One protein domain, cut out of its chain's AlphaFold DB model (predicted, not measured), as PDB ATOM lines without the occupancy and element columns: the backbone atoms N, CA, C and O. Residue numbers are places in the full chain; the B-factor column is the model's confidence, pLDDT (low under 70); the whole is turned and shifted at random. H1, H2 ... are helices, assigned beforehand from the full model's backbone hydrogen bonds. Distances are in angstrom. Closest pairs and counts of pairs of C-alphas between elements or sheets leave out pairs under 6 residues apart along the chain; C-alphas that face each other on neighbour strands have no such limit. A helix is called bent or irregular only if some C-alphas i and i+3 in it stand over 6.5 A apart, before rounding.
ATOM      1  N   LEU A 231     241.306 171.276 201.104       85.12
ATOM      2  CA  LEU A 231     241.436 169.925 200.565       85.12
ATOM      3  C   LEU A 231     242.592 169.810 199.558       85.12
ATOM      4  O   LEU A 231     243.242 168.775 199.497       85.12
ATOM      5  N   GLY A 232     242.877 170.864 198.793       85.88
ATOM      6  CA  GLY A 232     244.020 170.924 197.881       85.88
ATOM      7  C   GLY A 232     245.359 171.115 198.588       85.88
ATOM      8  O   GLY A 232     246.367 170.616 198.102       85.88
ATOM      9  N   GLU A 233     245.373 171.798 199.731       87.56
ATOM     10  CA  GLU A 233     246.546 171.933 200.598       87.56
ATOM     11  C   GLU A 233     246.851 170.610 201.323       87.56
ATOM     12  O   GLU A 233     248.012 170.222 201.413       87.56
ATOM     13  N   ALA A 234     245.823 169.882 201.774       87.25
ATOM     14  CA  ALA A 234     245.984 168.593 202.451       87.25
ATOM     15  C   ALA A 234     246.225 167.409 201.490       87.25
ATOM     16  O   ALA A 234     247.007 166.516 201.802       87.25
ATOM     17  N   HIS A 235     245.567 167.398 200.325       89.88
ATOM     18  CA  HIS A 235     245.575 166.278 199.373       89.88
ATOM     19  C   HIS A 235     245.668 166.764 197.909       89.88
ATOM     20  O   HIS A 235     244.729 166.589 197.120       89.88
ATOM     21  N   PRO A 236     246.795 167.377 197.501       86.88
ATOM     22  CA  PRO A 236     246.925 168.019 196.188       86.88
ATOM     23  C   PRO A 236     246.772 167.043 195.013       86.88
ATOM     24  O   PRO A 236     246.114 167.347 194.013       86.88
ATOM     25  N   GLU A 237     247.350 165.848 195.131       89.50
ATOM     26  CA  GLU A 237     247.337 164.830 194.077       89.50
ATOM     27  C   GLU A 237     245.950 164.199 193.919       89.50
ATOM     28  O   GLU A 237     245.451 164.061 192.799       89.50
ATOM     29  N   GLU A 238     245.282 163.888 195.032       85.31
ATOM     30  CA  GLU A 238     243.930 163.324 195.035       85.31
ATOM     31  C   GLU A 238     242.909 164.323 194.491       85.31
ATOM     32  O   GLU A 238     242.057 163.951 193.675       85.31
ATOM     33  N   LEU A 239     243.020 165.602 194.873       87.19
ATOM     34  CA  LEU A 239     242.168 166.658 194.336       87.19
ATOM     35  C   LEU A 239     242.385 166.821 192.830       87.19
ATOM     36  O   LEU A 239     241.411 166.894 192.078       87.19
ATOM     37  N   SER A 240     243.638 166.827 192.368       84.25
ATOM     38  CA  SER A 240     243.957 166.893 190.937       84.25
ATOM     39  C   SER A 240     243.340 165.714 190.176       84.25
ATOM     40  O   SER A 240     242.621 165.909 189.189       84.25
ATOM     41  N   GLN A 241     243.509 164.488 190.678       87.25
ATOM     42  CA  GLN A 241     242.908 163.288 190.092       87.25
ATOM     43  C   GLN A 241     241.374 163.331 190.107       87.25
ATOM     44  O   GLN A 241     240.735 162.906 189.141       87.25
ATOM     45  N   LEU A 242     240.760 163.843 191.176       85.38
ATOM     46  CA  LEU A 242     239.311 164.022 191.274       85.38
ATOM     47  C   LEU A 242     238.822 165.051 190.247       85.38
ATOM     48  O   LEU A 242     237.869 164.783 189.518       85.38
ATOM     49  N   MET A 243     239.500 166.193 190.122       84.44
ATOM     50  CA  MET A 243     239.174 167.221 189.132       84.44
ATOM     51  C   MET A 243     239.334 166.703 187.701       84.44
ATOM     52  O   MET A 243     238.482 166.977 186.852       84.44
ATOM     53  N   HIS A 244     240.382 165.925 187.423       85.94
ATOM     54  CA  HIS A 244     240.560 165.257 186.136       85.94
ATOM     55  C   HIS A 244     239.450 164.235 185.869       85.94
ATOM     56  O   HIS A 244     238.863 164.261 184.786       85.94
ATOM     57  N   ARG A 245     239.082 163.403 186.854       86.00
ATOM     58  CA  ARG A 245     237.945 162.470 186.750       86.00
ATOM     59  C   ARG A 245     236.626 163.194 186.501       86.00
ATOM     60  O   ARG A 245     235.897 162.800 185.599       86.00
ATOM     61  N   VAL A 246     236.343 164.283 187.217       83.06
ATOM     62  CA  VAL A 246     235.122 165.087 187.032       83.06
ATOM     63  C   VAL A 246     235.095 165.731 185.645       83.06
ATOM     64  O   VAL A 246     234.072 165.674 184.964       83.06
ATOM     65  N   ARG A 247     236.213 166.304 185.177       83.00
ATOM     66  CA  ARG A 247     236.309 166.871 183.819       83.00
ATOM     67  C   ARG A 247     236.103 165.804 182.746       83.00
ATOM     68  O   ARG A 247     235.376 166.048 181.784       83.00
ATOM     69  N   ASN A 248     236.709 164.632 182.920       85.44
ATOM     70  CA  ASN A 248     236.590 163.520 181.981       85.44
ATOM     71  C   ASN A 248     235.176 162.927 181.986       85.44
ATOM     72  O   ASN A 248     234.616 162.716 180.915       85.44
ATOM     73  N   GLY A 249     234.562 162.753 183.158       82.38
ATOM     74  CA  GLY A 249     233.175 162.309 183.303       82.38
ATOM     75  C   GLY A 249     232.182 163.300 182.695       82.38
ATOM     76  O   GLY A 249     231.316 162.908 181.923       82.38
ATOM     77  N   ALA A 250     232.359 164.604 182.931       74.88
ATOM     78  CA  ALA A 250     231.530 165.637 182.305       74.88
ATOM     79  C   ALA A 250     231.690 165.666 180.776       74.88
ATOM     80  O   ALA A 250     230.734 165.945 180.048       74.88
ATOM     81  N   ARG A 251     232.896 165.386 180.271       81.94
ATOM     82  CA  ARG A 251     233.152 165.248 178.833       81.94
ATOM     83  C   ARG A 251     232.474 163.999 178.265       81.94
ATOM     84  O   ARG A 251     231.790 164.120 177.254       81.94
ATOM     85  N   ALA A 252     232.592 162.860 178.944       82.62
ATOM     86  CA  ALA A 252     231.958 161.600 178.562       82.62
ATOM     87  C   ALA A 252     230.427 161.713 178.549       82.62
ATOM     88  O   ALA A 252     229.821 161.426 177.523       82.62
ATOM     89  N   ALA A 253     229.817 162.265 179.603       76.25
ATOM     90  CA  ALA A 253     228.371 162.483 179.681       76.25
ATOM     91  C   ALA A 253     227.857 163.401 178.559       76.25
ATOM     92  O   ALA A 253     226.799 163.168 177.981       76.25
ATOM     93  N   ARG A 254     228.622 164.441 178.187       80.38
ATOM     94  CA  ARG A 254     228.289 165.290 177.028       80.38
ATOM     95  C   ARG A 254     228.376 164.531 175.707       80.38
ATOM     96  O   ARG A 254     227.591 164.818 174.803       80.38
ATOM     97  N   ASP A 255     229.342 163.634 175.563       86.81
ATOM     98  CA  ASP A 255     229.513 162.832 174.352       86.81
ATOM     99  C   ASP A 255     228.466 161.713 174.249       86.81
ATOM    100  O   ASP A 255     227.990 161.444 173.147       86.81
ATOM    101  N   GLU A 256     228.025 161.152 175.371       83.00
ATOM    102  CA  GLU A 256     226.912 160.202 175.469       83.00
ATOM    103  C   GLU A 256     225.577 160.866 175.114       83.00
ATOM    104  O   GLU A 256     224.949 160.463 174.139       83.00
ATOM    105  N   LEU A 257     225.246 162.011 175.724       79.56
ATOM    106  CA  LEU A 257     224.092 162.839 175.328       79.56
ATOM    107  C   LEU A 257     224.114 163.212 173.837       79.56
ATOM    108  O   LEU A 257     223.074 163.370 173.194       79.56
ATOM    109  N   ARG A 258     225.304 163.401 173.253       83.38
ATOM    110  CA  ARG A 258     225.447 163.639 171.807       83.38
ATOM    111  C   ARG A 258     225.184 162.380 170.986       83.38
ATOM    112  O   ARG A 258     224.680 162.536 169.874       83.38
ATOM    113  N   ARG A 259     225.561 161.192 171.465       84.75
ATOM    114  CA  ARG A 259     225.283 159.901 170.813       84.75
ATOM    115  C   ARG A 259     223.800 159.570 170.894       84.75
ATOM    116  O   ARG A 259     223.197 159.422 169.838       84.75
ATOM    117  N   GLU A 260     223.195 159.654 172.072       83.25
ATOM    118  CA  GLU A 260     221.753 159.468 172.273       83.25
ATOM    119  C   GLU A 260     220.941 160.418 171.387       83.25
ATOM    120  O   GLU A 260     220.052 160.003 170.651       83.25
ATOM    121  N   ARG A 261     221.309 161.707 171.332       78.75
ATOM    122  CA  ARG A 261     220.655 162.666 170.422       78.75
ATOM    123  C   ARG A 261     220.870 162.350 168.941       78.75
ATOM    124  O   ARG A 261     220.086 162.816 168.118       78.75
ATOM    125  N   ARG A 262     221.945 161.655 168.558       84.38
ATOM    126  CA  ARG A 262     222.157 161.198 167.170       84.38
ATOM    127  C   ARG A 262     221.326 159.957 166.877       84.38
ATOM    128  O   ARG A 262     220.777 159.876 165.787       84.38
ATOM    129  N   GLU A 263     221.230 159.037 167.824       84.88
ATOM    130  CA  GLU A 263     220.439 157.811 167.718       84.88
ATOM    131  C   GLU A 263     218.946 158.125 167.691       84.88
ATOM    132  O   GLU A 263     218.279 157.734 166.740       84.88
ATOM    133  N   ALA A 264     218.455 158.976 168.595       76.94
ATOM    134  CA  ALA A 264     217.081 159.479 168.576       76.94
ATOM    135  C   ALA A 264     216.738 160.194 167.256       76.94
ATOM    136  O   ALA A 264     215.643 160.048 166.729       76.94
ATOM    137  N   ARG A 265     217.694 160.930 166.666       73.81
ATOM    138  CA  ARG A 265     217.514 161.552 165.340       73.81
ATOM    139  C   ARG A 265     217.487 160.548 164.191       73.81
ATOM    140  O   ARG A 265     216.844 160.827 163.190       73.81
ATOM    141  N   ARG A 266     218.219 159.436 164.296       76.81
ATOM    142  CA  ARG A 266     218.193 158.362 163.290       76.81
ATOM    143  C   ARG A 266     216.903 157.556 163.392       76.81
ATOM    144  O   ARG A 266     216.312 157.284 162.359       76.81
ATOM    145  N   ALA A 267     216.457 157.247 164.607       71.81
ATOM    146  CA  ALA A 267     215.186 156.575 164.860       71.81
ATOM    147  C   ALA A 267     214.003 157.410 164.340       71.81
ATOM    148  O   ALA A 267     213.228 156.926 163.526       71.81
ATOM    149  N   ALA A 268     213.954 158.705 164.674       68.44
ATOM    150  CA  ALA A 268     212.915 159.611 164.182       68.44
ATOM    151  C   ALA A 268     212.934 159.821 162.653       68.44
ATOM    152  O   ALA A 268     211.924 160.199 162.076       68.44
ATOM    153  N   ALA A 269     214.072 159.601 161.982       65.12
ATOM    154  CA  ALA A 269     214.158 159.653 160.520       65.12
ATOM    155  C   ALA A 269     213.736 158.336 159.843       65.12
ATOM    156  O   ALA A 269     213.427 158.350 158.656       65.12
ATOM    157  N   ALA A 270     213.738 157.218 160.577       64.94
ATOM    158  CA  ALA A 270     213.336 155.902 160.083       64.94
ATOM    159  C   ALA A 270     211.825 155.644 160.230       64.94
ATOM    160  O   ALA A 270     211.275 154.892 159.444       64.94
ATOM    161  N   GLU A 271     211.150 156.284 161.191       53.84
ATOM    162  CA  GLU A 271     209.687 156.184 161.380       53.84
ATOM    163  C   GLU A 271     208.862 157.066 160.419       53.84
ATOM    164  O   GLU A 271     207.639 156.986 160.404       53.84
ATOM    165  N   VAL A 272     209.515 157.928 159.630       53.34
ATOM    166  CA  VAL A 272     208.871 158.849 158.667       53.34
ATOM    167  C   VAL A 272     208.959 158.318 157.218       53.34
ATOM    168  O   VAL A 272     208.553 159.004 156.281       53.34
TER     169      VAL A 272
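Overview. This is residues 231 to 272 of the 273 residues of an uncharacterized protein of Streptomyces subrutilus (UniProt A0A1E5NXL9). One long single helix, H2, makes a rod, and a short turn of helix, H1, sits folded back at the end where H2 begins. No other part covers H2, and residues 241 to 272 stick out along the length of the rod. The printed part has 42 residues with two named helices, H1 then H2 along the chain, and no named strand; the class is all helix. The whole is extended, with a radius of gyration of the C-alphas of 17.7 A and spans of 58 by 10 by 6 A.

Arrangement. Begin at the first printed residue, where H1, residues 231 to 234, is joined by a tight link of one residue, His 235, to H2, residues 236 to 270. Look next at Gly 232 and Leu 239: their C-alphas, 5.8 A apart, are the closest of the two helices. H1 and H2 are close but not clearly touching, with 2 pairs of C-alphas within 8 A. In H2 every O i to N i+4 pair is within hydrogen-bond range; H1 is too short for such a pair, and its one O i to N i+3 pair is not within range.

Along the chain. Find C-alpha 231 at (241.436, 169.925, 200.565), where H1 begins; it ends at Ala 234. Then find C-alpha 236 at (246.925, 168.019, 196.188); from there H2 runs 50.8 A, first to last C-alpha, to C-alpha 270 at (213.336, 155.902, 160.083). H2 is not bent.

Size, cuts and confidence. The two C-alphas farthest apart are those of Ala 234 and Val 272, at 58.2 A. The printed part has no cut. In the B-factor column the mean pLDDT of the printed part is 80.5, and residues 268 to 272 of the model are under 70.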